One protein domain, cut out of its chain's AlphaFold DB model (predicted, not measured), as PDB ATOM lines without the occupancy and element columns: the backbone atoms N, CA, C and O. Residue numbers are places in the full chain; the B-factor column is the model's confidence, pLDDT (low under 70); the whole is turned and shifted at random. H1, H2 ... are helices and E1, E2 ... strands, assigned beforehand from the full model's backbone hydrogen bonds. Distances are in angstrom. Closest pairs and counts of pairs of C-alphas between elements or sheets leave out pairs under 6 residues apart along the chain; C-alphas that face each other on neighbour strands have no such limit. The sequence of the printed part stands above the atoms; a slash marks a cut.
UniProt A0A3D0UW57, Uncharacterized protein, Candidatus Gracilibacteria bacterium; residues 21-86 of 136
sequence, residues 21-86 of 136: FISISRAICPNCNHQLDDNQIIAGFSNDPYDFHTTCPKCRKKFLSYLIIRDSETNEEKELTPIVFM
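Overview. This is residues 21 to 86 of the 136 residues of an uncharacterized protein of Candidatus Gracilibacteria bacterium (UniProt A0A3D0UW57). With little regular structure, the domain is a long ribbon of E1 and E4 joined to a loop-rich head that holds the small hairpin E2 and E3 and the short helix H1. The last stretch folds back, residues 83 to 84 pairing with 66 to 67 of E4. The 66 printed residues, 26 in named elements, run E1, H1, E2, E3, E4, mixed in class, both sheets antiparallel. The whole is only just compact, close to loose (radius of gyration of the C-alphas 12.5 A), spanning 36 by 25 by 19 A.

Along the chain. E1, residues 21 to 28, starts at C-alpha (-17.024, -28.802, -17.428), length 22.2 A; E4, residues 66 to 71, 16.6 A, ends at (-17.565, -24.458, -15.906). E2 is residues 53 to 55, E3 62 to 64, H1 38 to 43.

Arrangement. Antiparallel E1 and E4 have N 24 and O 68 within hydrogen-bond range, 2.9 A. E3 runs on into E4 at 29 degrees. Hairpin E2 and E3 has N 54 and O 63 at 2.9 A. H1 and E2 have closest C-alphas Ile 41 and Thr 54, 5.6 A. In H1 every O i to N i+4 pair is within range.

Size, cuts and confidence. The farthest C-alphas, Asn 47 and Thr 74, are 37.2 A apart. The printed part has no cut; no printed residue has pLDDT under 70.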
ATOM      1  N   PHE A  21     -16.853 -28.605 -18.882       74.81
ATOM      2  CA  PHE A  21     -17.024 -28.802 -17.428       74.81
ATOM      3  C   PHE A  21     -15.883 -29.610 -16.797       74.81
ATOM      4  O   PHE A  21     -15.443 -30.635 -17.324       74.81
ATOM      5  N   ILE A  22     -15.452 -29.189 -15.606       77.19
ATOM      6  CA  ILE A  22     -14.521 -29.912 -14.733       77.19
ATOM      7  C   ILE A  22     -15.252 -30.415 -13.487       77.19
ATOM      8  O   ILE A  22     -16.146 -29.756 -12.961       77.19
ATOM      9  N   SER A  23     -14.868 -31.598 -13.004       81.88
ATOM     10  CA  SER A  23     -15.327 -32.111 -11.708       81.88
ATOM     11  C   SER A  23     -14.178 -32.077 -10.709       81.88
ATOM     12  O   SER A  23     -13.059 -32.482 -11.029       81.88
ATOM     13  N   ILE A  24     -14.452 -31.605  -9.498       84.06
ATOM     14  CA  ILE A  24     -13.470 -31.469  -8.420       84.06
ATOM     15  C   ILE A  24     -14.073 -32.091  -7.165       84.06
ATOM     16  O   ILE A  24     -15.226 -31.807  -6.839       84.06
ATOM     17  N   SER A  25     -13.322 -32.929  -6.454       87.00
ATOM     18  CA  SER A  25     -13.787 -33.442  -5.167       87.00
ATOM     19  C   SER A  25     -13.605 -32.379  -4.083       87.00
ATOM     20  O   SER A  25     -12.567 -31.725  -3.989       87.00
ATOM     21  N   ARG A  26     -14.619 -32.211  -3.239       89.44
ATOM     22  CA  ARG A  26     -14.609 -31.360  -2.051       89.44
ATOM     23  C   ARG A  26     -14.961 -32.226  -0.849       89.44
ATOM     24  O   ARG A  26     -16.070 -32.749  -0.746       89.44
ATOM     25  N   ALA A  27     -14.022 -32.347   0.080       93.50
ATOM     26  CA  ALA A  27     -14.220 -33.056   1.335       93.50
ATOM     27  C   ALA A  27     -13.555 -32.273   2.465       93.50
ATOM     28  O   ALA A  27     -12.334 -32.249   2.583       93.50
ATOM     29  N   ILE A  28     -14.367 -31.618   3.290       95.88
ATOM     30  CA  ILE A  28     -13.909 -30.925   4.495       95.88
ATOM     31  C   ILE A  28     -14.508 -31.673   5.677       95.88
ATOM     32  O   ILE A  28     -15.726 -31.808   5.779       95.88
ATOM     33  N   CYS A  29     -13.651 -32.200   6.550       96.56
ATOM     34  CA  CYS A  29     -14.110 -32.939   7.713       96.56
ATOM     35  C   CYS A  29     -14.893 -32.004   8.654       96.56
ATOM     36  O   CYS A  29     -14.302 -31.046   9.150       96.56
ATOM     37  N   PRO A  30     -16.157 -32.307   8.999       96.56
ATOM     38  CA  PRO A  30     -16.984 -31.419   9.822       96.56
ATOM     39  C   PRO A  30     -16.535 -31.345  11.289       96.56
ATOM     40  O   PRO A  30     -17.004 -30.497  12.034       96.56
ATOM     41  N   ASN A  31     -15.651 -32.251  11.723       97.38
ATOM     42  CA  ASN A  31     -15.193 -32.326  13.110       97.38
ATOM     43  C   ASN A  31     -13.867 -31.592  13.354       97.38
ATOM     44  O   ASN A  31     -13.658 -31.034  14.421       97.38
ATOM     45  N   CYS A  32     -12.946 -31.626  12.388       96.75
ATOM     46  CA  CYS A  32     -11.603 -31.049  12.552       96.75
ATOM     47  C   CYS A  32     -11.221 -30.061  11.445       96.75
ATOM     48  O   CYS A  32     -10.067 -29.647  11.374       96.75
ATOM     49  N   ASN A  33     -12.159 -29.736  10.549       96.75
ATOM     50  CA  ASN A  33     -11.987 -28.847   9.396       96.75
ATOM     51  C   ASN A  33     -10.840 -29.227   8.449       96.75
ATOM     52  O   ASN A  33     -10.435 -28.440   7.598       96.75
ATOM     53  N   HIS A  34     -10.315 -30.449   8.556       96.31
ATOM     54  CA  HIS A  34      -9.294 -30.925   7.642       96.31
ATOM     55  C   HIS A  34      -9.892 -31.111   6.250       96.31
ATOM     56  O   HIS A  34     -10.820 -31.902   6.072       96.31
ATOM     57  N   GLN A  35      -9.344 -30.387   5.279       96.38
ATOM     58  CA  GLN A  35      -9.616 -30.595   3.867       96.38
ATOM     59  C   GLN A  35      -8.837 -31.814   3.367       96.38
ATOM     60  O   GLN A  35      -7.622 -31.878   3.556       96.38
ATOM     61  N   LEU A  36      -9.549 -32.764   2.765       95.00
ATOM     62  CA  LEU A  36      -8.977 -33.971   2.180       95.00
ATOM     63  C   LEU A  36      -8.776 -33.790   0.673       95.00
ATOM     64  O   LEU A  36      -9.621 -33.194  -0.001       95.00
ATOM     65  N   ASP A  37      -7.689 -34.357   0.156       91.00
ATOM     66  CA  ASP A  37      -7.491 -34.569  -1.280       91.00
ATOM     67  C   ASP A  37      -8.167 -35.865  -1.774       91.00
ATOM     68  O   ASP A  37      -8.651 -36.682  -0.986       91.00
ATOM     69  N   ASP A  38      -8.198 -36.072  -3.093       87.62
ATOM     70  CA  ASP A  38      -8.801 -37.258  -3.719       87.62
ATOM     71  C   ASP A  38      -8.248 -38.583  -3.174       87.62
ATOM     72  O   ASP A  38      -9.012 -39.525  -2.954       87.62
ATOM     73  N   ASN A  39      -6.937 -38.665  -2.930       90.56
ATOM     74  CA  ASN A  39      -6.302 -39.889  -2.451       90.56
ATOM     75  C   ASN A  39      -6.727 -40.186  -1.014       90.56
ATOM     76  O   ASN A  39      -7.051 -41.327  -0.691       90.56
ATOM     77  N   GLN A  40      -6.778 -39.163  -0.162       94.50
ATOM     78  CA  GLN A  40      -7.244 -39.279   1.216       94.50
ATOM     79  C   GLN A  40      -8.728 -39.642   1.286       94.50
ATOM     80  O   GLN A  40      -9.111 -40.465   2.117       94.50
ATOM     81  N   ILE A  41      -9.558 -39.070   0.406       93.44
ATOM     82  CA  ILE A  41     -10.976 -39.431   0.312       93.44
ATOM     83  C   ILE A  41     -11.108 -40.917  -0.029       93.44
ATOM     84  O   ILE A  41     -11.811 -41.643   0.677       93.44
ATOM     85  N   ILE A  42     -10.409 -41.372  -1.076       91.25
ATOM     86  CA  ILE A  42     -10.465 -42.760  -1.550       91.25
ATOM     87  C   ILE A  42      -9.929 -43.730  -0.493       91.25
ATOM     88  O   ILE A  42     -10.572 -44.742  -0.224       91.25
ATOM     89  N   ALA A  43      -8.798 -43.414   0.141       93.06
ATOM     90  CA  ALA A  43      -8.210 -44.230   1.203       93.06
ATOM     91  C   ALA A  43      -9.092 -44.305   2.461       93.06
ATOM     92  O   ALA A  43      -8.970 -45.242   3.248       93.06
ATOM     93  N   GLY A  44      -9.962 -43.314   2.669       93.94
ATOM     94  CA  GLY A  44     -10.897 -43.277   3.786       93.94
ATOM     95  C   GLY A  44     -12.191 -44.064   3.561       93.94
ATOM     96  O   GLY A  44     -12.933 -44.245   4.534       93.94
ATOM     97  N   PHE A  45     -12.489 -44.503   2.332       94.25
ATOM     98  CA  PHE A  45     -13.651 -45.353   2.067       94.25
ATOM     99  C   PHE A  45     -13.478 -46.740   2.685       94.25
ATOM    100  O   PHE A  45     -12.372 -47.265   2.798       94.25
ATOM    101  N   SER A  46     -14.596 -47.343   3.087       91.94
ATOM    102  CA  SER A  46     -14.610 -48.742   3.499       91.94
ATOM    103  C   SER A  46     -14.646 -49.672   2.278       91.94
ATOM    104  O   SER A  46     -14.864 -49.244   1.144       91.94
ATOM    105  N   ASN A  47     -14.445 -50.971   2.515       87.50
ATOM    106  CA  ASN A  47     -14.575 -51.994   1.473       87.50
ATOM    107  C   ASN A  47     -16.040 -52.302   1.107       87.50
ATOM    108  O   ASN A  47     -16.279 -53.116   0.216       87.50
ATOM    109  N   ASP A  48     -17.013 -51.682   1.781       92.56
ATOM    110  CA  ASP A  48     -18.432 -51.835   1.469       92.56
ATOM    111  C   ASP A  48     -18.823 -50.893   0.310       92.56
ATOM    112  O   ASP A  48     -18.781 -49.668   0.465       92.56
ATOM    113  N   PRO A  49     -19.230 -51.418  -0.864       91.31
ATOM    114  CA  PRO A  49     -19.617 -50.590  -2.002       91.31
ATOM    115  C   PRO A  49     -20.927 -49.808  -1.790       91.31
ATOM    116  O   PRO A  49     -21.279 -48.996  -2.651       91.31
ATOM    117  N   TYR A  50     -21.642 -50.037  -0.685       92.06
ATOM    118  CA  TYR A  50     -22.847 -49.301  -0.299       92.06
ATOM    119  C   TYR A  50     -22.584 -48.206   0.753       92.06
ATOM    120  O   TYR A  50     -23.458 -47.368   0.979       92.06
ATOM    121  N   ASP A  51     -21.389 -48.155   1.357       93.81
ATOM    122  CA  ASP A  51     -20.994 -47.105   2.308       93.81
ATOM    123  C   ASP A  51     -20.260 -45.964   1.588       93.81
ATOM    124  O   ASP A  51     -19.074 -46.061   1.281       93.81
ATOM    125  N   PHE A  52     -20.952 -44.850   1.343       93.62
ATOM    126  CA  PHE A  52     -20.389 -43.672   0.664       93.62
ATOM    127  C   PHE A  52     -19.643 -42.705   1.597       93.62
ATOM    128  O   PHE A  52     -19.324 -41.585   1.191       93.62
ATOM    129  N   HIS A  53     -19.372 -43.089   2.847       95.88
ATOM    130  CA  HIS A  53     -18.632 -42.243   3.777       95.88
ATOM    131  C   HIS A  53     -17.128 -42.445   3.651       95.88
ATOM    132  O   HIS A  53     -16.627 -43.568   3.664       95.88
ATOM    133  N   THR A  54     -16.394 -41.339   3.648       96.00
ATOM    134  CA  THR A  54     -14.945 -41.345   3.823       96.00
ATOM    135  C   THR A  54     -14.579 -41.083   5.285       96.00
ATOM    136  O   THR A  54     -15.267 -40.361   6.015       96.00
ATOM    137  N   THR A  55     -13.488 -41.692   5.736       97.56
ATOM    138  CA  THR A  55     -12.940 -41.540   7.084       97.56
ATOM    139  C   THR A  55     -11.852 -40.475   7.085       97.56
ATOM    140  O   THR A  55     -10.845 -40.608   6.394       97.56
ATOM    141  N   CYS A  56     -12.005 -39.433   7.907       97.38
ATOM    142  CA  CYS A  56     -10.978 -38.404   8.049       97.38
ATOM    143  C   CYS A  56      -9.654 -39.013   8.553       97.38
ATOM    144  O   CYS A  56      -9.651 -39.621   9.629       97.38
ATOM    145  N   PRO A  57      -8.513 -38.796   7.874       96.88
ATOM    146  CA  PRO A  57      -7.234 -39.352   8.316       96.88
ATOM    147  C   PRO A  57      -6.743 -38.737   9.636       96.88
ATOM    148  O   PRO A  57      -6.027 -39.401  10.377       96.88
ATOM    149  N   LYS A  58      -7.159 -37.503   9.965       96.88
ATOM    150  CA  LYS A  58      -6.741 -36.805  11.193       96.88
ATOM    151  C   LYS A  58      -7.538 -37.201  12.431       96.88
ATOM    152  O   LYS A  58      -6.954 -37.538  13.449       96.88
ATOM    153  N   CYS A  59      -8.868 -37.129  12.363       96.81
ATOM    154  CA  CYS A  59      -9.729 -37.329  13.538       96.81
ATOM    155  C   CYS A  59     -10.592 -38.593  13.470       96.81
ATOM    156  O   CYS A  59     -11.421 -38.811  14.348       96.81
ATOM    157  N   ARG A  60     -10.449 -39.403  12.411       96.69
ATOM    158  CA  ARG A  60     -11.168 -40.673  12.194       96.69
ATOM    159  C   ARG A  60     -12.698 -40.562  12.112       96.69
ATOM    160  O   ARG A  60     -13.376 -41.575  11.971       96.69
ATOM    161  N   LYS A  61     -13.261 -39.348  12.127       97.31
ATOM    162  CA  LYS A  61     -14.692 -39.118  11.895       97.31
ATOM    163  C   LYS A  61     -15.061 -39.496  10.457       97.31
ATOM    164  O   LYS A  61     -14.390 -39.063   9.520       97.31
ATOM    165  N   LYS A  62     -16.145 -40.258  10.298       97.00
ATOM    166  CA  LYS A  62     -16.777 -40.547   9.003       97.00
ATOM    167  C   LYS A  62     -17.663 -39.385   8.550       97.00
ATOM    168  O   LYS A  62     -18.374 -38.808   9.373       97.00
ATOM    169  N   PHE A  63     -17.623 -39.054   7.264       96.81
ATOM    170  CA  PHE A  63     -18.445 -38.008   6.649       96.81
ATOM    171  C   PHE A  63     -18.559 -38.224   5.132       96.81
ATOM    172  O   PHE A  63     -17.849 -39.053   4.565       96.81
ATOM    173  N   LEU A  64     -19.468 -37.502   4.475       95.69
ATOM    174  CA  LEU A  64     -19.621 -37.559   3.020       95.69
ATOM    175  C   LEU A  64     -18.638 -36.607   2.329       95.69
ATOM    176  O   LEU A  64     -18.453 -35.464   2.744       95.69
ATOM    177  N   SER A  65     -18.046 -37.086   1.241       94.69
ATOM    178  CA  SER A  65     -17.317 -36.270   0.268       94.69
ATOM    179  C   SER A  65     -18.213 -35.937  -0.920       94.69
ATOM    180  O   SER A  65     -19.063 -36.746  -1.293       94.69
ATOM    181  N   TYR A  66     -17.993 -34.789  -1.559       93.75
ATOM    182  CA  TYR A  66     -18.830 -34.313  -2.660       93.75
ATOM    183  C   TYR A  66     -18.019 -34.028  -3.924       93.75
ATOM    184  O   TYR A  66     -16.833 -33.729  -3.859       93.75
ATOM    185  N   LEU A  67     -18.674 -34.092  -5.077       90.81
ATOM    186  CA  LEU A  67     -18.209 -33.575  -6.351       90.81
ATOM    187  C   LEU A  67     -18.840 -32.213  -6.602       90.81
ATOM    188  O   LEU A  67     -20.060 -32.056  -6.554       90.81
ATOM    189  N   ILE A  68     -17.987 -31.256  -6.928       87.75
ATOM    190  CA  ILE A  68     -18.367 -29.949  -7.436       87.75
ATOM    191  C   ILE A  68     -18.138 -29.968  -8.942       87.75
ATOM    192  O   ILE A  68     -17.047 -30.313  -9.404       87.75
ATOM    193  N   ILE A  69     -19.173 -29.621  -9.701       86.06
ATOM    194  CA  ILE A  69     -19.109 -29.520 -11.160       86.06
ATOM    195  C   ILE A  69     -19.041 -28.045 -11.515       86.06
ATOM    196  O   ILE A  69     -19.926 -27.283 -11.123       86.06
ATOM    197  N   ARG A  70     -17.998 -27.649 -12.239       85.00
ATOM    198  CA  ARG A  70     -17.773 -26.258 -12.637       85.00
ATOM    199  C   ARG A  70     -17.621 -26.120 -14.128       85.00
ATOM    200  O   ARG A  70     -17.094 -27.018 -14.780       85.00
ATOM    201  N   ASP A  71     -18.027 -24.966 -14.625       84.19
ATOM    202  CA  ASP A  71     -17.565 -24.458 -15.906       84.19
ATOM    203  C   ASP A  71     -16.057 -24.224 -15.881       84.19
ATOM    204  O   ASP A  71     -15.537 -23.617 -14.953       84.19
ATOM    205  N   SER A  72     -15.333 -24.737 -16.864       80.00
ATOM    206  CA  SER A  72     -13.890 -24.563 -16.975       80.00
ATOM    207  C   SER A  72     -13.526 -23.198 -17.539       80.00
ATOM    208  O   SER A  72     -12.387 -22.780 -17.367       80.00
ATOM    209  N   GLU A  73     -14.458 -22.514 -18.210       84.38
ATOM    210  CA  GLU A  73     -14.252 -21.154 -18.709       84.38
ATOM    211  C   GLU A  73     -14.695 -20.124 -17.669       84.38
ATOM    212  O   GLU A  73     -13.924 -19.226 -17.332       84.38
ATOM    213  N   THR A  74     -15.902 -20.267 -17.109       85.81
ATOM    214  CA  THR A  74     -16.446 -19.273 -16.161       85.81
ATOM    215  C   THR A  74     -16.133 -19.565 -14.692       85.81
ATOM    216  O   THR A  74     -16.311 -18.692 -13.848       85.81
ATOM    217  N   ASN A  75     -15.658 -20.771 -14.357       80.31
ATOM    218  CA  ASN A  75     -15.503 -21.275 -12.980       80.31
ATOM    219  C   ASN A  75     -16.803 -21.352 -12.156       80.31
ATOM    220  O   ASN A  75     -16.753 -21.667 -10.964       80.31
ATOM    221  N   GLU A  76     -17.967 -21.131 -12.769       85.00
ATOM    222  CA  GLU A  76     -19.262 -21.198 -12.090       85.00
ATOM    223  C   GLU A  76     -19.655 -22.640 -11.753       85.00
ATOM    224  O   GLU A  76     -19.531 -23.544 -12.584       85.00
ATOM    225  N   GLU A  77     -20.174 -22.861 -10.542       84.38
ATOM    226  CA  GLU A  77     -20.725 -24.156 -10.131       84.38
ATOM    227  C   GLU A  77     -22.060 -24.411 -10.856       84.38
ATOM    228  O   GLU A  77     -22.982 -23.602 -10.792       84.38
ATOM    229  N   LYS A  78     -22.165 -25.533 -11.581       79.38
ATOM    230  CA  LYS A  78     -23.348 -25.873 -12.399       79.38
ATOM    231  C   LYS A  78     -24.409 -26.662 -11.640       79.38
ATOM    232  O   LYS A  78     -25.583 -26.623 -12.003       79.38
ATOM    233  N   GLU A  79     -24.004 -27.382 -10.599       79.31
ATOM    234  CA  GLU A  79     -24.922 -28.139  -9.754       79.31
ATOM    235  C   GLU A  79     -25.242 -27.343  -8.492       79.31
ATOM    236  O   GLU A  79     -24.357 -27.074  -7.685       79.31
ATOM    237  N   LEU A  80     -26.521 -27.019  -8.298       72.12
ATOM    238  CA  LEU A  80     -27.003 -26.432  -7.045       72.12
ATOM    239  C   LEU A  80     -27.049 -27.468  -5.914       72.12
ATOM    240  O   LEU A  80     -26.954 -27.115  -4.741       72.12
ATOM    241  N   THR A  81     -27.222 -28.748  -6.257       79.94
ATOM    242  CA  THR A  81     -27.280 -29.842  -5.288       79.94
ATOM    243  C   THR A  81     -25.929 -30.552  -5.178       79.94
ATOM    244  O   THR A  81     -25.326 -30.892  -6.199       79.94
ATOM    245  N   PRO A  82     -25.445 -30.833  -3.952       84.06
ATOM    246  CA  PRO A  82     -24.196 -31.558  -3.769       84.06
ATOM    247  C   PRO A  82     -24.284 -32.966  -4.361       84.06
ATOM    248  O   PRO A  82     -25.146 -33.762  -3.984       84.06
ATOM    249  N   ILE A  83     -23.362 -33.302  -5.258       92.06
ATOM    250  CA  ILE A  83     -23.223 -34.659  -5.783       92.06
ATOM    251  C   ILE A  83     -22.316 -35.435  -4.838       92.06
ATOM    252  O   ILE A  83     -21.166 -35.055  -4.674       92.06
ATOM    253  N   VAL A  84     -22.774 -36.522  -4.217       94.62
ATOM    254  CA  VAL A  84     -21.874 -37.338  -3.381       94.62
ATOM    255  C   VAL A  84     -20.806 -37.980  -4.265       94.62
ATOM    256  O   VAL A  84     -21.109 -38.567  -5.309       94.62
ATOM    257  N   PHE A  85     -19.548 -37.849  -3.858       93.25
ATOM    258  CA  PHE A  85     -18.432 -38.514  -4.512       93.25
ATOM    259  C   PHE A  85     -18.433 -39.998  -4.162       93.25
ATOM    260  O   PHE A  85     -18.508 -40.376  -2.996       93.25
ATOM    261  N   MET A  86     -18.324 -40.827  -5.192       93.50
ATOM    262  CA  MET A  86     -18.250 -42.277  -5.107       93.50
ATOM    263  C   MET A  86     -16.910 -42.722  -5.683       93.50
ATOM    264  O   MET A  86     -16.471 -42.187  -6.700       93.50
TER     265      MET A  86